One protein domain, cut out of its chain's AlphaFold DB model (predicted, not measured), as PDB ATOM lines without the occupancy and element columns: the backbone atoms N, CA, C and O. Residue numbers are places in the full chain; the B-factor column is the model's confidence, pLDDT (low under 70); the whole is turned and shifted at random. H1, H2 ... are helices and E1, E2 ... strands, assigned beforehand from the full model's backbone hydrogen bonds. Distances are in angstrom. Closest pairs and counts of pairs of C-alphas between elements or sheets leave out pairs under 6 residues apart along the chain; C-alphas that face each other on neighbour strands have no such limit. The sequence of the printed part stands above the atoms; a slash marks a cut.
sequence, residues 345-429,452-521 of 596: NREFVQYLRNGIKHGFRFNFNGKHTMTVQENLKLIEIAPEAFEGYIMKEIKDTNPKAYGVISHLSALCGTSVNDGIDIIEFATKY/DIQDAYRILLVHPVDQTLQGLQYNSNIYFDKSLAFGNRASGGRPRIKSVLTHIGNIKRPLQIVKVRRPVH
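What this domain is: This is residues 345 to 429 and 452 to 521 of the 596 residues of an uncharacterized protein of Gigaspora rosea (UniProt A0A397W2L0). A small sheet of three strands, E2, E3 and E4, with H3 slanting over it, makes one end of the longest axis, and H1 and H6 stand about perpendicular to each other toward the other end. Between these two groups the printed part is mostly loop, with the short helices H4 and H5 set among long stretches that have no named element. The printed part has 155 residues, with six named helices and four named strands in the order H1 H2 H3 E1 H4 H5 E2 E3 H6 E4; the sheet runs E2 - E3 - E4, all antiparallel. The class is mixed, helices and strands, though only 62 residues, under half, are in named elements. The whole is compact, with a radius of gyration of the C-alphas of 16.2 A and spans of 50 by 36 by 31 A.

Where its parts are: H1, residues 346 to 358, begins with C-alpha 346 at (23.779, -28.692, -99.564) and measures 17.9 A from first to last C-alpha. After residues 359 to 377, with no named element, come H2, residues 378 to 381, and H3, residues 383 to 395, which is 18.1 A long and ends with C-alpha 395 at (57.897, -16.114, -91.550). E1 is residues 403 to 406, 10.0 A. Beyond the cut lie H4, residues 456 to 459, and H5, residues 464 to 467. E2, residues 471 to 474, measures 10.3 A, and E3, residues 477 to 481, measures 13.4 A. H6 is residues 498 to 503, 9.0 A. E4, residues 513 to 517, is 13.1 A long and ends with C-alpha 517 at (65.955, -28.637, -104.108).

How they stand to each other: In the sheet E3 is the inner strand, and E2 and E4 are the edge strands. E2 and E3 form a hairpin, antiparallel at 147 degrees, with N 472 and O 479 within hydrogen-bond range at 2.8 A. E3 and E4 are antiparallel at 156 degrees, with N 478 and O 516 within range at 2.9 A. H3 is on the sheet at a height over the sheet of 10.2 A. It lies over E4, but only just, since 4 of its 13 C-alphas fall on E4, 2 on E2 and 2 on E3. On the local plane it runs slantwise to the strands, at 57 degrees to E4. Its closest C-alphas to E4 are those of Glu 393 and Ile 513, 6.8 A apart. E1 pairs with no named strand; its closest C-alphas to H3 are those of Phe 386 and Val 404, 6.8 A apart. H2 is close to H3 but not clearly touching, with C-alphas 379 and 386 the closest at 7.3 A. H5 only grazes the sheet, with its residues 466 to 467. H4 and H6 are close but not clearly touching, the closest C-alphas being those of Ala 456 and Leu 501, 6.5 A apart. H1 and H6 are also close but not clearly touching, about perpendicular at 88 degrees, with Leu 352 and Val 500 closest at 6.8 A between C-alphas. H1 and H3 are apart. In H1, H3 and H6 every O i to N i+4 pair is within hydrogen-bond range; H2, H4 and H5 are too short for such a pair, and the one O i to N i+3 pair is within range in H2 and H4 but not in H5.

The domain as a whole: The two C-alphas farthest apart are those of Arg 346 and Ile 381, 51.5 A. Residues 430 to 451 are not printed, and C-alphas 429 and 452 are 15.8 A apart across the cut. The links from H1 to H2 and from E3 to H6 are long. The mean pLDDT of the printed part is 71.2; 45 residues are under 70, among them 394 to 402 and 492 to 521, which include H6 and E4.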
ATOM      1  N   ASN A 345      21.348 -24.859 -99.899       71.56
ATOM      2  CA  ASN A 345      22.151 -25.486-100.943       71.56
ATOM      3  C   ASN A 345      23.232 -26.390-100.334       71.56
ATOM      4  O   ASN A 345      24.324 -25.922 -99.995       71.56
ATOM      5  N   ARG A 346      22.905 -27.677-100.179       77.12
ATOM      6  CA  ARG A 346      23.779 -28.692 -99.564       77.12
ATOM      7  C   ARG A 346      24.950 -29.081-100.462       77.12
ATOM      8  O   ARG A 346      26.062 -29.231 -99.965       77.12
ATOM      9  N   GLU A 347      24.722 -29.191-101.770       74.31
ATOM     10  CA  GLU A 347      25.758 -29.531-102.760       74.31
ATOM     11  C   GLU A 347      26.875 -28.484-102.767       74.31
ATOM     12  O   GLU A 347      28.062 -28.813-102.731       74.31
ATOM     13  N   PHE A 348      26.492 -27.208-102.727       73.94
ATOM     14  CA  PHE A 348      27.431 -26.103-102.642       73.94
ATOM     15  C   PHE A 348      28.238 -26.127-101.336       73.94
ATOM     16  O   PHE A 348      29.464 -26.047-101.379       73.94
ATOM     17  N   VAL A 349      27.592 -26.313-100.180       74.00
ATOM     18  CA  VAL A 349      28.310 -26.435 -98.898       74.00
ATOM     19  C   VAL A 349      29.263 -27.625 -98.904       74.00
ATOM     20  O   VAL A 349      30.392 -27.507 -98.431       74.00
ATOM     21  N   GLN A 350      28.860 -28.756 -99.480       79.75
ATOM     22  CA  GLN A 350      29.725 -29.924 -99.580       79.75
ATOM     23  C   GLN A 350      30.951 -29.654-100.460       79.75
ATOM     24  O   GLN A 350      32.062 -30.043-100.097       79.75
ATOM     25  N   TYR A 351      30.778 -28.943-101.577       80.31
ATOM     26  CA  TYR A 351      31.887 -28.475-102.406       80.31
ATOM     27  C   TYR A 351      32.868 -27.607-101.601       80.31
ATOM     28  O   TYR A 351      34.074 -27.859-101.631       80.31
ATOM     29  N   LEU A 352      32.358 -26.644-100.822       78.44
ATOM     30  CA  LEU A 352      33.183 -25.789 -99.964       78.44
ATOM     31  C   LEU A 352      33.937 -26.603 -98.909       78.44
ATOM     32  O   LEU A 352      35.148 -26.459 -98.779       78.44
ATOM     33  N   ARG A 353      33.248 -27.497 -98.187       78.69
ATOM     34  CA  ARG A 353      33.865 -28.370 -97.172       78.69
ATOM     35  C   ARG A 353      34.992 -29.203 -97.769       78.69
ATOM     36  O   ARG A 353      36.074 -29.279 -97.189       78.69
ATOM     37  N   ASN A 354      34.755 -29.791 -98.940       82.19
ATOM     38  CA  ASN A 354      35.756 -30.581 -99.644       82.19
ATOM     39  C   ASN A 354      36.964 -29.722-100.040       82.19
ATOM     40  O   ASN A 354      38.096 -30.124 -99.778       82.19
ATOM     41  N   GLY A 355      36.740 -28.529-100.596       80.94
ATOM     42  CA  GLY A 355      37.815 -27.604-100.961       80.94
ATOM     43  C   GLY A 355      38.615 -27.097 -99.759       80.94
ATOM     44  O   GLY A 355      39.839 -27.065 -99.797       80.94
ATOM     45  N   ILE A 356      37.959 -26.804 -98.638       79.38
ATOM     46  CA  ILE A 356      38.620 -26.394 -97.388       79.38
ATOM     47  C   ILE A 356      39.451 -27.543 -96.796       79.38
ATOM     48  O   ILE A 356      40.518 -27.322 -96.221       79.38
ATOM     49  N   LYS A 357      38.973 -28.788 -96.919       79.06
ATOM     50  CA  LYS A 357      39.641 -29.968 -96.357       79.06
ATOM     51  C   LYS A 357      40.786 -30.485 -97.230       79.06
ATOM     52  O   LYS A 357      41.781 -30.947 -96.677       79.06
ATOM     53  N   HIS A 358      40.639 -30.429 -98.550       82.06
ATOM     54  CA  HIS A 358      41.521 -31.111 -99.503       82.06
ATOM     55  C   HIS A 358      42.172 -30.177-100.535       82.06
ATOM     56  O   HIS A 358      43.051 -30.611-101.278       82.06
ATOM     57  N   GLY A 359      41.779 -28.905-100.568       83.38
ATOM     58  CA  GLY A 359      42.153 -27.937-101.593       83.38
ATOM     59  C   GLY A 359      41.198 -27.943-102.791       83.38
ATOM     60  O   GLY A 359      40.574 -28.953-103.126       83.38
ATOM     61  N   PHE A 360      41.082 -26.790-103.443       85.94
ATOM     62  CA  PHE A 360      40.274 -26.570-104.638       85.94
ATOM     63  C   PHE A 360      41.033 -27.003-105.901       85.94
ATOM     64  O   PHE A 360      42.244 -26.806-106.010       85.94
ATOM     65  N   ARG A 361      40.315 -27.613-106.852       85.25
ATOM     66  CA  ARG A 361      40.853 -28.016-108.161       85.25
ATOM     67  C   ARG A 361      40.709 -26.896-109.185       85.25
ATOM     68  O   ARG A 361      39.684 -26.220-109.203       85.25
ATOM     69  N   PHE A 362      41.686 -26.779-110.080       86.50
ATOM     70  CA  PHE A 362      41.603 -25.934-111.279       86.50
ATOM     71  C   PHE A 362      40.976 -26.645-112.470       86.50
ATOM     72  O   PHE A 362      40.703 -25.992-113.469       86.50
ATOM     73  N   ASN A 363      40.800 -27.970-112.388       84.50
ATOM     74  CA  ASN A 363      40.397 -28.807-113.520       84.50
ATOM     75  C   ASN A 363      41.268 -28.537-114.753       84.50
ATOM     76  O   ASN A 363      40.781 -28.302-115.855       84.50
ATOM     77  N   PHE A 364      42.583 -28.528-114.531       87.19
ATOM     78  CA  PHE A 364      43.557 -28.280-115.581       87.19
ATOM     79  C   PHE A 364      43.448 -29.354-116.670       87.19
ATOM     80  O   PHE A 364      43.653 -30.542-116.416       87.19
ATOM     81  N   ASN A 365      43.129 -28.913-117.883       86.94
ATOM     82  CA  ASN A 365      42.936 -29.743-119.070       86.94
ATOM     83  C   ASN A 365      44.152 -29.709-120.010       86.94
ATOM     84  O   ASN A 365      44.180 -30.418-121.017       86.94
ATOM     85  N   GLY A 366      45.159 -28.891-119.691       82.31
ATOM     86  CA  GLY A 366      46.417 -28.840-120.424       82.31
ATOM     87  C   GLY A 366      47.276 -30.093-120.226       82.31
ATOM     88  O   GLY A 366      47.034 -30.950-119.370       82.31
ATOM     89  N   LYS A 367      48.342 -30.202-121.019       79.50
ATOM     90  CA  LYS A 367      49.326 -31.275-120.855       79.50
ATOM     91  C   LYS A 367      50.168 -31.002-119.604       79.50
ATOM     92  O   LYS A 367      50.803 -29.959-119.505       79.50
ATOM     93  N   HIS A 368      50.218 -31.948-118.665       74.00
ATOM     94  CA  HIS A 368      51.120 -31.868-117.512       74.00
ATOM     95  C   HIS A 368      52.565 -32.142-117.956       74.00
ATOM     96  O   HIS A 368      53.033 -33.280-117.938       74.00
ATOM     97  N   THR A 369      53.263 -31.094-118.383       71.38
ATOM     98  CA  THR A 369      54.699 -31.112-118.678       71.38
ATOM     99  C   THR A 369      55.428 -30.158-117.750       71.38
ATOM    100  O   THR A 369      54.948 -29.061-117.479       71.38
ATOM    101  N   MET A 370      56.599 -30.568-117.264       70.31
ATOM    102  CA  MET A 370      57.468 -29.669-116.514       70.31
ATOM    103  C   MET A 370      58.089 -28.670-117.490       70.31
ATOM    104  O   MET A 370      59.007 -29.014-118.233       70.31
ATOM    105  N   THR A 371      57.577 -27.445-117.480       69.25
ATOM    106  CA  THR A 371      58.120 -26.332-118.260       69.25
ATOM    107  C   THR A 371      58.881 -25.421-117.310       69.25
ATOM    108  O   THR A 371      58.293 -24.837-116.404       69.25
ATOM    109  N   VAL A 372      60.196 -25.320-117.496       70.56
ATOM    110  CA  VAL A 372      61.035 -24.361-116.772       70.56
ATOM    111  C   VAL A 372      61.338 -23.223-117.726       70.56
ATOM    112  O   VAL A 372      61.928 -23.447-118.780       70.56
ATOM    113  N   GLN A 373      60.906 -22.025-117.361       73.12
ATOM    114  CA  GLN A 373      61.184 -20.809-118.110       73.12
ATOM    115  C   GLN A 373      62.219 -19.984-117.339       73.12
ATOM    116  O   GLN A 373      62.257 -20.022-116.106       73.12
ATOM    117  N   GLU A 374      63.094 -19.290-118.063       72.44
ATOM    118  CA  GLU A 374      64.108 -18.441-117.445       72.44
ATOM    119  C   GLU A 374      63.453 -17.230-116.780       72.44
ATOM    120  O   GLU A 374      62.569 -16.587-117.342       72.44
ATOM    121  N   ASN A 375      63.897 -16.899-115.569       79.00
ATOM    122  CA  ASN A 375      63.415 -15.695-114.908       79.00
ATOM    123  C   ASN A 375      63.806 -14.444-115.702       79.00
ATOM    124  O   ASN A 375      64.792 -14.416-116.437       79.00
ATOM    125  N   LEU A 376      63.049 -13.370-115.489       74.62
ATOM    126  CA  LEU A 376      63.425 -12.059-116.004       74.62
ATOM    127  C   LEU A 376      64.742 -11.595-115.392       74.62
ATOM    128  O   LEU A 376      64.943 -11.762-114.193       74.62
ATOM    129  N   LYS A 377      65.559 -10.888-116.184       75.44
ATOM    130  CA  LYS A 377      66.800 -10.249-115.709       75.44
ATOM    131  C   LYS A 377      66.583  -9.302-114.525       75.44
ATOM    132  O   LYS A 377      67.501  -9.081-113.752       75.44
ATOM    133  N   LEU A 378      65.365  -8.784-114.338       70.88
ATOM    134  CA  LEU A 378      64.994  -8.005-113.153       70.88
ATOM    135  C   LEU A 378      65.279  -8.733-111.830       70.88
ATOM    136  O   LEU A 378      65.599  -8.075-110.848       70.88
ATOM    137  N   ILE A 379      65.222 -10.070-111.801       71.94
ATOM    138  CA  ILE A 379      65.555 -10.840-110.596       71.94
ATOM    139  C   ILE A 379      67.039 -10.730-110.211       71.94
ATOM    140  O   ILE A 379      67.386 -10.931-109.053       71.94
ATOM    141  N   GLU A 380      67.909 -10.426-111.178       72.62
ATOM    142  CA  GLU A 380      69.347 -10.221-110.970       72.62
ATOM    143  C   GLU A 380      69.644  -8.798-110.488       72.62
ATOM    144  O   GLU A 380      70.658  -8.574-109.836       72.62
ATOM    145  N   ILE A 381      68.754  -7.844-110.788       73.44
ATOM    146  CA  ILE A 381      68.893  -6.437-110.391       73.44
ATOM    147  C   ILE A 381      68.575  -6.255-108.902       73.44
ATOM    148  O   ILE A 381      69.211  -5.438-108.247       73.44
ATOM    149  N   ALA A 382      67.610  -7.016-108.379       71.56
ATOM    150  CA  ALA A 382      67.189  -6.950-106.979       71.56
ATOM    151  C   ALA A 382      66.944  -8.363-106.408       71.56
ATOM    152  O   ALA A 382      65.792  -8.759-106.188       71.56
ATOM    153  N   PRO A 383      67.994  -9.177-106.194       74.88
ATOM    154  CA  PRO A 383      67.847 -10.525-105.638       74.88
ATOM    155  C   PRO A 383      67.191 -10.523-104.246       74.88
ATOM    156  O   PRO A 383      66.393 -11.411-103.931       74.88
ATOM    157  N   GLU A 384      67.443  -9.488-103.442       75.69
ATOM    158  CA  GLU A 384      66.855  -9.282-102.117       75.69
ATOM    159  C   GLU A 384      65.327  -9.137-102.145       75.69
ATOM    160  O   GLU A 384      64.662  -9.467-101.162       75.69
ATOM    161  N   ALA A 385      64.744  -8.707-103.268       74.62
ATOM    162  CA  ALA A 385      63.298  -8.596-103.431       74.62
ATOM    163  C   ALA A 385      62.616  -9.965-103.336       74.62
ATOM    164  O   ALA A 385      61.622 -10.139-102.628       74.62
ATOM    165  N   PHE A 386      63.178 -10.956-104.031       77.81
ATOM    166  CA  PHE A 386      62.639 -12.306-104.027       77.81
ATOM    167  C   PHE A 386      62.924 -13.013-102.697       77.81
ATOM    168  O   PHE A 386      62.049 -13.689-102.155       77.81
ATOM    169  N   GLU A 387      64.115 -12.829-102.124       78.44
ATOM    170  CA  GLU A 387      64.427 -13.373-100.799       78.44
ATOM    171  C   GLU A 387      63.530 -12.775 -99.711       78.44
ATOM    172  O   GLU A 387      62.992 -13.515 -98.884       78.44
ATOM    173  N   GLY A 388      63.289 -11.463 -99.753       75.88
ATOM    174  CA  GLY A 388      62.356 -10.760 -98.877       75.88
ATOM    175  C   GLY A 388      60.918 -11.248 -99.044       75.88
ATOM    176  O   GLY A 388      60.239 -11.497 -98.046       75.88
ATOM    177  N   TYR A 389      60.475 -11.475-100.282       77.94
ATOM    178  CA  TYR A 389      59.174 -12.076-100.575       77.94
ATOM    179  C   TYR A 389      59.049 -13.482 -99.980       77.94
ATOM    180  O   TYR A 389      58.099 -13.752 -99.253       77.94
ATOM    181  N   ILE A 390      60.027 -14.364-100.193       77.12
ATOM    182  CA  ILE A 390      60.004 -15.713 -99.615       77.12
ATOM    183  C   ILE A 390      60.059 -15.668 -98.084       77.12
ATOM    184  O   ILE A 390      59.365 -16.439 -97.424       77.12
ATOM    185  N   MET A 391      60.847 -14.769 -97.492       72.88
ATOM    186  CA  MET A 391      60.897 -14.608 -96.036       72.88
ATOM    187  C   MET A 391      59.565 -14.112 -95.475       72.88
ATOM    188  O   MET A 391      59.101 -14.668 -94.481       72.88
ATOM    189  N   LYS A 392      58.905 -13.153 -96.136       73.00
ATOM    190  CA  LYS A 392      57.523 -12.759 -95.827       73.00
ATOM    191  C   LYS A 392      56.585 -13.960 -95.915       73.00
ATOM    192  O   LYS A 392      55.823 -14.218 -94.989       73.00
ATOM    193  N   GLU A 393      56.685 -14.733 -96.987       73.19
ATOM    194  CA  GLU A 393      55.806 -15.868 -97.247       73.19
ATOM    195  C   GLU A 393      56.070 -17.075 -96.323       73.19
ATOM    196  O   GLU A 393      55.212 -17.935 -96.176       73.19
ATOM    197  N   ILE A 394      57.232 -17.169 -95.671       68.19
ATOM    198  CA  ILE A 394      57.548 -18.259 -94.730       68.19
ATOM    199  C   ILE A 394      57.376 -17.825 -93.270       68.19
ATOM    200  O   ILE A 394      56.945 -18.625 -92.439       68.19
ATOM    201  N   LYS A 395      57.762 -16.591 -92.935       59.69
ATOM    202  CA  LYS A 395      57.897 -16.114 -91.550       59.69
ATOM    203  C   LYS A 395      56.904 -15.016 -91.169       59.69
ATOM    204  O   LYS A 395      56.957 -14.567 -90.030       59.69
ATOM    205  N   ASP A 396      56.035 -14.581 -92.088       58.91
ATOM    206  CA  ASP A 396      55.101 -13.457 -91.890       58.91
ATOM    207  C   ASP A 396      55.814 -12.182 -91.390       58.91
ATOM    208  O   ASP A 396      55.326 -11.414 -90.564       58.91
ATOM    209  N   THR A 397      57.051 -11.986 -91.855       54.72
ATOM    210  CA  THR A 397      57.826 -10.773 -91.590       54.72
ATOM    211  C   THR A 397      57.361  -9.654 -92.513       54.72
ATOM    212  O   THR A 397      56.877  -9.918 -93.611       54.72
ATOM    213  N   ASN A 398      57.582  -8.398 -92.122       49.03
ATOM    214  CA  ASN A 398      57.161  -7.225 -92.889       49.03
ATOM    215  C   ASN A 398      58.321  -6.539 -93.652       49.03
ATOM    216  O   ASN A 398      58.605  -5.376 -93.362       49.03
ATOM    217  N   PRO A 399      59.026  -7.179 -94.612       51.56
ATOM    218  CA  PRO A 399      59.924  -6.448 -95.489       51.56
ATOM    219  C   PRO A 399      59.083  -5.835 -96.618       51.56
ATOM    220  O   PRO A 399      58.843  -6.446 -97.658       51.56
ATOM    221  N   LYS A 400      58.568  -4.623 -96.388       54.25
ATOM    222  CA  LYS A 400      57.996  -3.790 -97.454       54.25
ATOM    223  C   LYS A 400      59.143  -3.284 -98.331       54.25
ATOM    224  O   LYS A 400      59.786  -2.306 -97.970       54.25
ATOM    225  N   ALA A 401      59.381  -3.933 -99.468       61.72
ATOM    226  CA  ALA A 401      60.202  -3.349-100.532       61.72
ATOM    227  C   ALA A 401      59.664  -3.686-101.932       61.72
ATOM    228  O   ALA A 401      59.471  -2.764-102.718       61.72
ATOM    229  N   TYR A 402      59.326  -4.955-102.212       67.06
ATOM    230  CA  TYR A 402      58.925  -5.389-103.558       67.06
ATOM    231  C   TYR A 402      57.804  -6.437-103.571       67.06
ATOM    232  O   TYR A 402      57.748  -7.322-102.712       67.06
ATOM    233  N   GLY A 403      56.924  -6.347-104.572       71.94
ATOM    234  CA  GLY A 403      55.938  -7.379-104.904       71.94
ATOM    235  C   GLY A 403      56.472  -8.349-105.963       71.94
ATOM    236  O   GLY A 403      57.044  -7.913-106.962       71.94
ATOM    237  N   VAL A 404      56.276  -9.656-105.759       75.56
ATOM    238  CA  VAL A 404      56.641 -10.698-106.736       75.56
ATOM    239  C   VAL A 404      55.404 -11.123-107.518       75.56
ATOM    240  O   VAL A 404      54.415 -11.562-106.931       75.56
ATOM    241  N   ILE A 405      55.479 -11.033-108.848       80.00
ATOM    242  CA  ILE A 405      54.411 -11.463-109.757       80.00
ATOM    243  C   ILE A 405      54.867 -12.703-110.532       80.00
ATOM    244  O   ILE A 405      55.885 -12.679-111.227       80.00
ATOM    245  N   SER A 406      54.083 -13.782-110.438       80.31
ATOM    246  CA  SER A 406      54.273 -14.995-111.241       80.31
ATOM    247  C   SER A 406      53.504 -14.890-112.557       80.31
ATOM    248  O   SER A 406      52.276 -14.756-112.563       80.31
ATOM    249  N   HIS A 407      54.206 -14.958-113.688       82.00
ATOM    250  CA  HIS A 407      53.591 -14.812-115.006       82.00
ATOM    251  C   HIS A 407      52.950 -16.126-115.500       82.00
ATOM    252  O   HIS A 407      53.453 -16.807-116.394       82.00
ATOM    253  N   LEU A 408      51.790 -16.481-114.937       85.69
ATOM    254  CA  LEU A 408      51.057 -17.727-115.236       85.69
ATOM    255  C   LEU A 408      50.421 -17.787-116.639       85.69
ATOM    256  O   LEU A 408      49.911 -18.834-117.044       85.69
ATOM    257  N   SER A 409      50.488 -16.684-117.384       86.12
ATOM    258  CA  SER A 409      50.105 -16.592-118.799       86.12
ATOM    259  C   SER A 409      51.318 -16.659-119.745       86.12
ATOM    260  O   SER A 409      51.179 -16.384-120.934       86.12
ATOM    261  N   ALA A 410      52.527 -16.957-119.238       77.81
ATOM    262  CA  ALA A 410      53.748 -16.975-120.052       77.81
ATOM    263  C   ALA A 410      53.812 -18.212-120.950       77.81
ATOM    264  O   ALA A 410      53.564 -19.331-120.500       77.81
ATOM    265  N   LEU A 411      54.251 -17.959-122.187       76.50
ATOM    266  CA  LEU A 411      54.096 -18.778-123.391       76.50
ATOM    267  C   LEU A 411      52.620 -18.971-123.775       76.50
ATOM    268  O   LEU A 411      51.997 -19.973-123.425       76.50
ATOM    269  N   CYS A 412      52.084 -18.003-124.531       77.06
ATOM    270  CA  CYS A 412      50.726 -18.058-125.089       77.06
ATOM    271  C   CYS A 412      50.485 -19.400-125.806       77.06
ATOM    272  O   CYS A 412      51.319 -19.869-126.579       77.06
ATOM    273  N   GLY A 413      49.349 -20.035-125.521       81.88
ATOM    274  CA  GLY A 413      48.935 -21.327-126.070       81.88
ATOM    275  C   GLY A 413      49.425 -22.551-125.289       81.88
ATOM    276  O   GLY A 413      48.909 -23.646-125.504       81.88
ATOM    277  N   THR A 414      50.386 -22.393-124.375       82.88
ATOM    278  CA  THR A 414      50.918 -23.489-123.538       82.88
ATOM    279  C   THR A 414      51.056 -23.110-122.064       82.88
ATOM    280  O   THR A 414      51.599 -23.884-121.272       82.88
ATOM    281  N   SER A 415      50.568 -21.929-121.684       88.00
ATOM    282  CA  SER A 415      50.675 -21.423-120.325       88.00
ATOM    283  C   SER A 415      49.759 -22.182-119.364       88.00
ATOM    284  O   SER A 415      48.833 -22.898-119.760       88.00
ATOM    285  N   VAL A 416      49.978 -21.987-118.062       88.38
ATOM    286  CA  VAL A 416      49.107 -22.551-117.020       88.38
ATOM    287  C   VAL A 416      47.675 -22.057-117.206       88.38
ATOM    288  O   VAL A 416      46.732 -22.841-117.125       88.38
ATOM    289  N   ASN A 417      47.511 -20.770-117.511       90.50
ATOM    290  CA  ASN A 417      46.202 -20.172-117.731       90.50
ATOM    291  C   ASN A 417      45.524 -20.645-119.024       90.50
ATOM    292  O   ASN A 417      44.299 -20.594-119.085       90.50
ATOM    293  N   ASP A 418      46.262 -21.116-120.032       89.75
ATOM    294  CA  ASP A 418      45.667 -21.689-121.253       89.75
ATOM    295  C   ASP A 418      45.078 -23.081-121.010       89.75
ATOM    296  O   ASP A 418      44.105 -23.471-121.650       89.75
ATOM    297  N   GLY A 419      45.635 -23.828-120.054       88.62
ATOM    298  CA  GLY A 419      45.125 -25.144-119.673       88.62
ATOM    299  C   GLY A 419      43.956 -25.118-118.683       88.62
ATOM    300  O   GLY A 419      43.489 -26.187-118.297       88.62
ATOM    301  N   ILE A 420      43.485 -23.942-118.255       89.44
ATOM    302  CA  ILE A 420      42.333 -23.779-117.354       89.44
ATOM    303  C   ILE A 420      41.136 -23.286-118.169       89.44
ATOM    304  O   ILE A 420      41.242 -22.301-118.899       89.44
ATOM    305  N   ASP A 421      39.985 -23.940-118.016       85.38
ATOM    306  CA  ASP A 421      38.777 -23.588-118.763       85.38
ATOM    307  C   ASP A 421      38.272 -22.179-118.397       85.38
ATOM    308  O   ASP A 421      37.988 -21.859-117.239       85.38
ATOM    309  N   ILE A 422      38.141 -21.322-119.410       83.06
ATOM    310  CA  ILE A 422      37.614 -19.965-119.270       83.06
ATOM    311  C   ILE A 422      36.149 -19.947-118.835       83.06
ATOM    312  O   ILE A 422      35.756 -19.055-118.084       83.06
ATOM    313  N   ILE A 423      35.346 -20.912-119.280       81.75
ATOM    314  CA  ILE A 423      33.910 -20.955-118.998       81.75
ATOM    315  C   ILE A 423      33.688 -21.332-117.535       81.75
ATOM    316  O   ILE A 423      32.859 -20.720-116.857       81.75
ATOM    317  N   GLU A 424      34.462 -22.294-117.025       77.06
ATOM    318  CA  GLU A 424      34.366 -22.733-115.633       77.06
ATOM    319  C   GLU A 424      34.708 -21.606-114.642       77.06
ATOM    320  O   GLU A 424      34.071 -21.495-113.591       77.06
ATOM    321  N   PHE A 425      35.651 -20.728-115.000       78.12
ATOM    322  CA  PHE A 425      36.122 -19.632-114.148       78.12
ATOM    323  C   PHE A 425      35.777 -18.236-114.688       78.12
ATOM    324  O   PHE A 425      36.470 -17.263-114.396       78.12
ATOM    325  N   ALA A 426      34.682 -18.093-115.435       72.69
ATOM    326  CA  ALA A 426      34.259 -16.790-115.938       72.69
ATOM    327  C   ALA A 426      33.857 -15.837-114.791       72.69
ATOM    328  O   ALA A 426      32.970 -16.131-113.980       72.69
ATOM    329  N   THR A 427      34.475 -14.656-114.737       65.50
ATOM    330  CA  THR A 427      34.137 -13.598-113.775       65.50
ATOM    331  C   THR A 427      33.088 -12.668-114.371       65.50
ATOM    332  O   THR A 427      33.312 -12.064-115.415       65.50
ATOM    333  N   LYS A 428      31.960 -12.469-113.682       65.62
ATOM    334  CA  LYS A 428      31.069 -11.329-113.957       65.62
ATOM    335  C   LYS A 428      31.183 -10.355-112.799       65.62
ATOM    336  O   LYS A 428      30.741 -10.669-111.691       65.62
ATOM    337  N   TYR A 429      31.795  -9.210-113.064       64.44
ATOM    338  CA  TYR A 429      31.837  -8.114-112.112       64.44
ATOM    339  C   TYR A 429      30.427  -7.565-111.924       64.44
ATOM    340  O   TYR A 429      29.675  -7.384-112.884       64.44
ATOM    341  N   ASP A 452      36.440  -5.533 -96.674       72.50
ATOM    342  CA  ASP A 452      37.530  -5.983 -97.530       72.50
ATOM    343  C   ASP A 452      38.204  -7.195 -96.878       72.50
ATOM    344  O   ASP A 452      38.546  -7.179 -95.694       72.50
ATOM    345  N   ILE A 453      38.374  -8.267 -97.652       69.12
ATOM    346  CA  ILE A 453      39.029  -9.491 -97.186       69.12
ATOM    347  C   ILE A 453      40.500  -9.403 -97.568       69.12
ATOM    348  O   ILE A 453      40.856  -9.525 -98.743       69.12
ATOM    349  N   GLN A 454      41.348  -9.202 -96.566       68.62
ATOM    350  CA  GLN A 454      42.794  -9.211 -96.748       68.62
ATOM    351  C   GLN A 454      43.276 -10.601 -97.189       68.62
ATOM    352  O   GLN A 454      42.809 -11.617 -96.673       68.62
ATOM    353  N   ASP A 455      44.201 -10.634 -98.153       72.38
ATOM    354  CA  ASP A 455      44.846 -11.852 -98.665       72.38
ATOM    355  C   ASP A 455      43.861 -12.967 -99.053       72.38
ATOM    356  O   ASP A 455      44.125 -14.157 -98.881       72.38
ATOM    357  N   ALA A 456      42.718 -12.578 -99.624       73.38
ATOM    358  CA  ALA A 456      41.615 -13.472 -99.959       73.38
ATOM    359  C   ALA A 456      42.060 -14.747-100.706       73.38
ATOM    360  O   ALA A 456      41.667 -15.855-100.349       73.38
ATOM    361  N   TYR A 457      42.943 -14.631-101.700       80.06
ATOM    362  CA  TYR A 457      43.423 -15.798-102.446       80.06
ATOM    363  C   TYR A 457      44.229 -16.782-101.583       80.06
ATOM    364  O   TYR A 457      44.167 -17.992-101.792       80.06
ATOM    365  N   ARG A 458      44.918 -16.298-100.545       77.25
ATOM    366  CA  ARG A 458      45.744 -17.126 -99.657       77.25
ATOM    367  C   ARG A 458      44.920 -18.002 -98.717       77.25
ATOM    368  O   ARG A 458      45.393 -19.067 -98.319       77.25
ATOM    369  N   ILE A 459      43.676 -17.608 -98.443       76.38
ATOM    370  CA  ILE A 459      42.691 -18.393 -97.682       76.38
ATOM    371  C   ILE A 459      42.292 -19.667 -98.450       76.38
ATOM    372  O   ILE A 459      41.945 -20.689 -97.850       76.38
ATOM    373  N   LEU A 460      42.350 -19.627 -99.784       79.31
ATOM    374  CA  LEU A 460      41.873 -20.695-100.654       79.31
ATOM    375  C   LEU A 460      43.013 -21.624-101.043       79.31
ATOM    376  O   LEU A 460      43.837 -21.311-101.897       79.31
ATOM    377  N   LEU A 461      43.031 -22.797-100.419       83.12
ATOM    378  CA  LEU A 461      44.029 -23.818-100.708       83.12
ATOM    379  C   LEU A 461      43.815 -24.427-102.083       83.12
ATOM    380  O   LEU A 461      42.694 -24.741-102.474       83.12
ATOM    381  N   VAL A 462      44.913 -24.685-102.770       85.69
ATOM    382  CA  VAL A 462      44.937 -25.424-104.024       85.69
ATOM    383  C   VAL A 462      45.132 -26.891-103.694       85.69
ATOM    384  O   VAL A 462      45.878 -27.257-102.786       85.69
ATOM    385  N   HIS A 463      44.438 -27.759-104.412       85.75
ATOM    386  CA  HIS A 463      44.593 -29.193-104.237       85.75
ATOM    387  C   HIS A 463      46.032 -29.637-104.565       85.75
ATOM    388  O   HIS A 463      46.582 -29.161-105.558       85.75
ATOM    389  N   PRO A 464      46.626 -30.598-103.829       83.19
ATOM    390  CA  PRO A 464      48.018 -31.036-104.011       83.19
ATOM    391  C   PRO A 464      48.429 -31.318-105.465       83.19
ATOM    392  O   PRO A 464      49.529 -30.977-105.885       83.19
ATOM    393  N   VAL A 465      47.521 -31.917-106.240       81.88
ATOM    394  CA  VAL A 465      47.729 -32.235-107.666       81.88
ATOM    395  C   VAL A 465      47.915 -30.989-108.538       81.88
ATOM    396  O   VAL A 465      48.661 -31.030-109.510       81.88
ATOM    397  N   ASP A 466      47.247 -29.891-108.196       87.06
ATOM    398  CA  ASP A 466      47.241 -28.669-108.999       87.06
ATOM    399  C   ASP A 466      48.248 -27.630-108.457       87.06
ATOM    400  O   ASP A 466      48.609 -26.700-109.171       87.06
ATOM    401  N   GLN A 467      48.782 -27.814-107.239       85.81
ATOM    402  CA  GLN A 467      49.827 -26.950-106.655       85.81
ATOM    403  C   GLN A 467      51.096 -26.907-107.520       85.81
ATOM    404  O   GLN A 467      51.747 -25.870-107.637       85.81
ATOM    405  N   THR A 468      51.434 -28.008-108.200       84.56
ATOM    406  CA  THR A 468      52.599 -28.054-109.098       84.56
ATOM    407  C   THR A 468      52.456 -27.170-110.337       84.56
ATOM    408  O   THR A 468      53.438 -26.957-111.041       84.56
ATOM    409  N   LEU A 469      51.248 -26.671-110.623       85.81
ATOM    410  CA  LEU A 469      50.985 -25.760-111.737       85.81
ATOM    411  C   LEU A 469      51.359 -24.309-111.402       85.81
ATOM    412  O   LEU A 469      51.491 -23.500-112.309       85.81
ATOM    413  N   GLN A 470      51.537 -23.966-110.123       86.19
ATOM    414  CA  GLN A 470      51.857 -22.607-109.666       86.19
ATOM    415  C   GLN A 470      53.284 -22.542-109.106       86.19
ATOM    416  O   GLN A 470      53.522 -22.101-107.982       86.19
ATOM    417  N   GLY A 471      54.236 -23.062-109.886       82.50
ATOM    418  CA  GLY A 471      55.646 -23.136-109.519       82.50
ATOM    419  C   GLY A 471      56.482 -21.972-110.049       82.50
ATOM    420  O   GLY A 471      56.221 -21.451-111.130       82.50
ATOM    421  N   LEU A 472      57.532 -21.615-109.316       81.81
ATOM    422  CA  LEU A 472      58.579 -20.684-109.741       81.81
ATOM    423  C   LEU A 472      59.959 -21.205-109.321       81.81
ATOM    424  O   LEU A 472      60.078 -21.986-108.375       81.81
ATOM    425  N   GLN A 473      61.015 -20.792-110.018       79.31
ATOM    426  CA  GLN A 473      62.384 -21.229-109.736       79.31
ATOM    427  C   GLN A 473      63.240 -20.054-109.270       79.31
ATOM    428  O   GLN A 473      63.207 -18.993-109.873       79.31
ATOM    429  N   TYR A 474      64.061 -20.250-108.238       80.38
ATOM    430  CA  TYR A 474      65.063 -19.273-107.806       80.38
ATOM    431  C   TYR A 474      66.241 -19.943-107.092       80.38
ATOM    432  O   TYR A 474      66.042 -20.842-106.269       80.38
ATOM    433  N   ASN A 475      67.473 -19.519-107.396       79.12
ATOM    434  CA  ASN A 475      68.717 -20.060-106.825       79.12
ATOM    435  C   ASN A 475      68.749 -21.600-106.804       79.12
ATOM    436  O   ASN A 475      68.988 -22.225-105.770       79.12
ATOM    437  N   SER A 476      68.435 -22.226-107.946       80.50
ATOM    438  CA  SER A 476      68.353 -23.692-108.116       80.50
ATOM    439  C   SER A 476      67.324 -24.416-107.230       80.50
ATOM    440  O   SER A 476      67.317 -25.647-107.150       80.50
ATOM    441  N   ASN A 477      66.430 -23.673-106.580       78.88
ATOM    442  CA  ASN A 477      65.297 -24.207-105.836       78.88
ATOM    443  C   ASN A 477      64.001 -23.937-106.595       78.88
ATOM    444  O   ASN A 477      63.879 -22.923-107.278       78.88
ATOM    445  N   ILE A 478      63.035 -24.835-106.440       80.62
ATOM    446  CA  ILE A 478      61.688 -24.678-106.982       80.62
ATOM    447  C   ILE A 478      60.745 -24.417-105.814       80.62
ATOM    448  O   ILE A 478      60.814 -25.100-104.789       80.62
ATOM    449  N   TYR A 479      59.898 -23.415-105.982       82.31
ATOM    450  CA  TYR A 479      58.915 -22.963-105.019       82.31
ATOM    451  C   TYR A 479      57.526 -23.177-105.606       82.31
ATOM    452  O   TYR A 479      57.298 -22.817-106.757       82.31
ATOM    453  N   PHE A 480      56.614 -23.762-104.835       84.81
ATOM    454  CA  PHE A 480      55.215 -23.928-105.237       84.81
ATOM    455  C   PHE A 480      54.300 -23.194-104.278       84.81
ATOM    456  O   PHE A 480      54.451 -23.335-103.059       84.81
ATOM    457  N   ASP A 481      53.338 -22.477-104.845       84.88
ATOM    458  CA  ASP A 481      52.248 -21.884-104.093       84.88
ATOM    459  C   ASP A 481      51.232 -22.962-103.691       84.88
ATOM    460  O   ASP A 481      50.731 -23.721-104.526       84.88
ATOM    461  N   LYS A 482      50.936 -23.066-102.389       83.38
ATOM    462  CA  LYS A 482      49.911 -24.005-101.899       83.38
ATOM    463  C   LYS A 482      48.506 -23.420-101.896       83.38
ATOM    464  O   LYS A 482      47.529 -24.170-101.832       83.38
ATOM    465  N   SER A 483      48.411 -22.099-101.916       84.50
ATOM    466  CA  SER A 483      47.159 -21.359-101.995       84.50
ATOM    467  C   SER A 483      46.993 -20.769-103.384       84.50
ATOM    468  O   SER A 483      47.915 -20.781-104.193       84.50
ATOM    469  N   LEU A 484      45.805 -20.254-103.668       85.69
ATOM    470  CA  LEU A 484      45.496 -19.665-104.954       85.69
ATOM    471  C   LEU A 484      46.431 -18.469-105.217       85.69
ATOM    472  O   LEU A 484      46.471 -17.519-104.435       85.69
ATOM    473  N   ALA A 485      47.217 -18.536-106.293       85.88
ATOM    474  CA  ALA A 485      48.119 -17.457-106.681       85.88
ATOM    475  C   ALA A 485      47.391 -16.296-107.380       85.88
ATOM    476  O   ALA A 485      46.382 -16.466-108.077       85.88
ATOM    477  N   PHE A 486      47.950 -15.094-107.237       83.00
ATOM    478  CA  PHE A 486      47.549 -13.941-108.038       83.00
ATOM    479  C   PHE A 486      47.850 -14.189-109.528       83.00
ATOM    480  O   PHE A 486      48.823 -14.858-109.868       83.00
ATOM    481  N   GLY A 487      47.000 -13.683-110.425       84.12
ATOM    482  CA  GLY A 487      47.170 -13.853-111.874       84.12
ATOM    483  C   GLY A 487      46.801 -15.238-112.430       84.12
ATOM    484  O   GLY A 487      46.855 -15.435-113.645       84.12
ATOM    485  N   ASN A 488      46.390 -16.197-111.592       87.44
ATOM    486  CA  ASN A 488      45.835 -17.463-112.074       87.44
ATOM    487  C   ASN A 488      44.394 -17.263-112.581       87.44
ATOM    488  O   ASN A 488      43.588 -16.596-111.931       87.44
ATOM    489  N   ARG A 489      44.034 -17.873-113.718       87.19
ATOM    490  CA  ARG A 489      42.680 -17.792-114.298       87.19
ATOM    491  C   ARG A 489      41.601 -18.251-113.314       87.19
ATOM    492  O   ARG A 489      40.539 -17.634-113.240       87.19
ATOM    493  N   ALA A 490      41.884 -19.283-112.519       85.00
ATOM    494  CA  ALA A 490      40.955 -19.796-111.520       85.00
ATOM    495  C   ALA A 490      40.679 -18.802-110.377       85.00
ATOM    496  O   ALA A 490      39.646 -18.908-109.714       85.00
ATOM    497  N   SER A 491      41.546 -17.802-110.173       83.06
ATOM    498  CA  SER A 491      41.397 -16.781-109.129       83.06
ATOM    499  C   SER A 491      40.212 -15.846-109.362       83.06
ATOM    500  O   SER A 491      39.637 -15.341-108.399       83.06
ATOM    501  N   GLY A 492      39.803 -15.643-110.619       67.44
ATOM    502  CA  GLY A 492      38.662 -14.791-110.964       67.44
ATOM    503  C   GLY A 492      37.285 -15.464-110.855       67.44
ATOM    504  O   GLY A 492      36.276 -14.777-110.686       67.44
ATOM    505  N   GLY A 493      37.213 -16.797-110.936       60.19
ATOM    506  CA  GLY A 493      35.967 -17.504-111.253       60.19
ATOM    507  C   GLY A 493      34.781 -17.321-110.293       60.19
ATOM    508  O   GLY A 493      34.909 -17.367-109.065       60.19
ATOM    509  N   ARG A 494      33.573 -17.169-110.874       51.09
ATOM    510  CA  ARG A 494      32.253 -17.223-110.195       51.09
ATOM    511  C   ARG A 494      31.980 -18.592-109.520       51.09
ATOM    512  O   ARG A 494      32.753 -19.536-109.637       51.09
ATOM    513  N   PRO A 495      30.810 -18.763-108.871       47.50
ATOM    514  CA  PRO A 495      30.544 -18.597-107.441       47.50
ATOM    515  C   PRO A 495      31.086 -19.751-106.569       47.50
ATOM    516  O   PRO A 495      30.492 -20.071-105.545       47.50
ATOM    517  N   ARG A 496      32.161 -20.432-106.975       51.66
ATOM    518  CA  ARG A 496      32.778 -21.513-106.194       51.66
ATOM    519  C   ARG A 496      33.801 -21.007-105.185       51.66
ATOM    520  O   ARG A 496      33.889 -21.567-104.106       51.66
ATOM    521  N   ILE A 497      34.531 -19.951-105.541       46.78
ATOM    522  CA  ILE A 497      35.650 -19.384-104.775       46.78
ATOM    523  C   ILE A 497      35.253 -18.055-104.115       46.78
ATOM    524  O   ILE A 497      35.443 -17.875-102.916       46.78
ATOM    525  N   LYS A 498      34.610 -17.146-104.862       45.56
ATOM    526  CA  LYS A 498      34.177 -15.833-104.345       45.56
ATOM    527  C   LYS A 498      33.191 -15.937-103.174       45.56
ATOM    528  O   LYS A 498      33.267 -15.159-102.235       45.56
ATOM    529  N   SER A 499      32.306 -16.926-103.215       47.91
ATOM    530  CA  SER A 499      31.349 -17.233-102.151       47.91
ATOM    531  C   SER A 499      32.026 -17.801-100.900       47.91
ATOM    532  O   SER A 499      31.611 -17.443 -99.805       47.91
ATOM    533  N   VAL A 500      33.089 -18.610-101.036       49.66
ATOM    534  CA  VAL A 500      33.930 -19.058 -99.907       49.66
ATOM    535  C   VAL A 500      34.420 -17.832 -99.146       49.66
ATOM    536  O   VAL A 500      34.262 -17.750 -97.938       49.66
ATOM    537  N   LEU A 501      34.954 -16.850 -99.875       45.53
ATOM    538  CA  LEU A 501      35.504 -15.629 -99.298       45.53
ATOM    539  C   LEU A 501      34.422 -14.816 -98.586       45.53
ATOM    540  O   LEU A 501      34.616 -14.419 -97.445       45.53
ATOM    541  N   THR A 502      33.237 -14.668 -99.184       46.12
ATOM    542  CA  THR A 502      32.111 -13.969 -98.539       46.12
ATOM    543  C   THR A 502      31.652 -14.628 -97.227       46.12
ATOM    544  O   THR A 502      31.111 -13.940 -96.370       46.12
ATOM    545  N   HIS A 503      31.871 -15.936 -97.045       44.00
ATOM    546  CA  HIS A 503      31.478 -16.677 -95.835       44.00
ATOM    547  C   HIS A 503      32.596 -16.802 -94.791       44.00
ATOM    548  O   HIS A 503      32.352 -17.279 -93.684       44.00
ATOM    549  N   ILE A 504      33.823 -16.410 -95.132       44.66
ATOM    550  CA  ILE A 504      35.009 -16.606 -94.299       44.66
ATOM    551  C   ILE A 504      35.548 -15.229 -93.938       44.66
ATOM    552  O   ILE A 504      36.525 -14.732 -94.492       44.66
ATOM    553  N   GLY A 505      34.844 -14.588 -93.008       33.44
ATOM    554  CA  GLY A 505      35.317 -13.375 -92.363       33.44
ATOM    555  C   GLY A 505      36.481 -13.692 -91.423       33.44
ATOM    556  O   GLY A 505      36.347 -14.519 -90.527       33.44
ATOM    557  N   ASN A 506      37.596 -12.994 -91.641       37.38
ATOM    558  CA  ASN A 506      38.764 -12.854 -90.770       37.38
ATOM    559  C   ASN A 506      39.457 -14.133 -90.308       37.38
ATOM    560  O   ASN A 506      39.222 -14.652 -89.218       37.38
ATOM    561  N   ILE A 507      40.460 -14.537 -91.086       35.53
ATOM    562  CA  ILE A 507      41.502 -15.421 -90.588       35.53
ATOM    563  C   ILE A 507      42.865 -14.849 -90.962       35.53
ATOM    564  O   ILE A 507      43.272 -14.905 -92.117       35.53
ATOM    565  N   LYS A 508      43.596 -14.329 -89.973       32.22
ATOM    566  CA  LYS A 508      45.043 -14.121 -90.110       32.22
ATOM    567  C   LYS A 508      45.742 -15.461 -89.947       32.22
ATOM    568  O   LYS A 508      45.396 -16.156 -88.990       32.22
ATOM    569  N   ARG A 509      46.696 -15.804 -90.828       37.59
ATOM    570  CA  ARG A 509      47.759 -16.820 -90.626       37.59
ATOM    571  C   ARG A 509      48.661 -16.987 -91.868       37.59
ATOM    572  O   ARG A 509      48.341 -16.419 -92.909       37.59
ATOM    573  N   PRO A 510      49.782 -17.736 -91.754       33.12
ATOM    574  CA  PRO A 510      50.947 -17.564 -92.591       33.12
ATOM    575  C   PRO A 510      50.808 -18.260 -93.937       33.12
ATOM    576  O   PRO A 510      50.161 -19.300 -94.094       33.12
ATOM    577  N   LEU A 511      51.499 -17.643 -94.876       36.53
ATOM    578  CA  LEU A 511      51.683 -18.023 -96.259       36.53
ATOM    579  C   LEU A 511      52.412 -19.380 -96.365       36.53
ATOM    580  O   LEU A 511      53.120 -19.811 -95.451       36.53
ATOM    581  N   GLN A 512      52.146 -20.130 -97.438       48.25
ATOM    582  CA  GLN A 512      52.586 -21.522 -97.557       48.25
ATOM    583  C   GLN A 512      53.248 -21.788 -98.899       48.25
ATOM    584  O   GLN A 512      52.592 -22.150 -99.873       48.25
ATOM    585  N   ILE A 513      54.574 -21.694 -98.902       48.97
ATOM    586  CA  ILE A 513      55.404 -22.055-100.046       48.97
ATOM    587  C   ILE A 513      56.170 -23.344 -99.741       48.97
ATOM    588  O   ILE A 513      56.699 -23.542 -98.645       48.97
ATOM    589  N   VAL A 514      56.245 -24.242-100.722       47.62
ATOM    590  CA  VAL A 514      57.086 -25.447-100.648       47.62
ATOM    591  C   VAL A 514      58.397 -25.206-101.369       47.62
ATOM    592  O   VAL A 514      58.386 -25.035-102.579       47.62
ATOM    593  N   LYS A 515      59.528 -25.296-100.662       50.62
ATOM    594  CA  LYS A 515      60.864 -25.308-101.271       50.62
ATOM    595  C   LYS A 515      61.314 -26.737-101.579       50.62
ATOM    596  O   LYS A 515      61.453 -27.555-100.669       50.62
ATOM    597  N   VAL A 516      61.619 -27.020-102.842       51.78
ATOM    598  CA  VAL A 516      62.213 -28.288-103.293       51.78
ATOM    599  C   VAL A 516      63.576 -28.007-103.927       51.78
ATOM    600  O   VAL A 516      63.687 -27.188-104.840       51.78
ATOM    601  N   ARG A 517      64.636 -28.677-103.452       40.47
ATOM    602  CA  ARG A 517      65.955 -28.637-104.108       40.47
ATOM    603  C   ARG A 517      65.888 -29.423-105.414       40.47
ATOM    604  O   ARG A 517      65.403 -30.556-105.413       40.47
ATOM    605  N   ARG A 518      66.395 -28.846-106.506       38.38
ATOM    606  CA  ARG A 518      66.496 -29.541-107.794       38.38
ATOM    607  C   ARG A 518      67.336 -30.821-107.620       38.38
ATOM    608  O   ARG A 518      68.404 -30.747-107.007       38.38
ATOM    609  N   PRO A 519      66.897 -31.988-108.126       30.95
ATOM    610  CA  PRO A 519      67.759 -33.158-108.196       30.95
ATOM    611  C   PRO A 519      68.964 -32.816-109.074       30.95
ATOM    612  O   PRO A 519      68.798 -32.403-110.223       30.95
ATOM    613  N   VAL A 520      70.175 -32.965-108.540       28.62
ATOM    614  CA  VAL A 520      71.390 -32.916-109.353       28.62
ATOM    615  C   VAL A 520      71.383 -34.186-110.196       28.62
ATOM    616  O   VAL A 520      71.684 -35.268-109.692       28.62
ATOM    617  N   HIS A 521      71.006 -34.090-111.469       27.23
ATOM    618  CA  HIS A 521      71.355 -35.145-112.409       27.23
ATOM    619  C   HIS A 521      72.877 -35.116-112.562       27.23
ATOM    620  O   HIS A 521      73.427 -34.249-113.233       27.23
TER     621      HIS A 521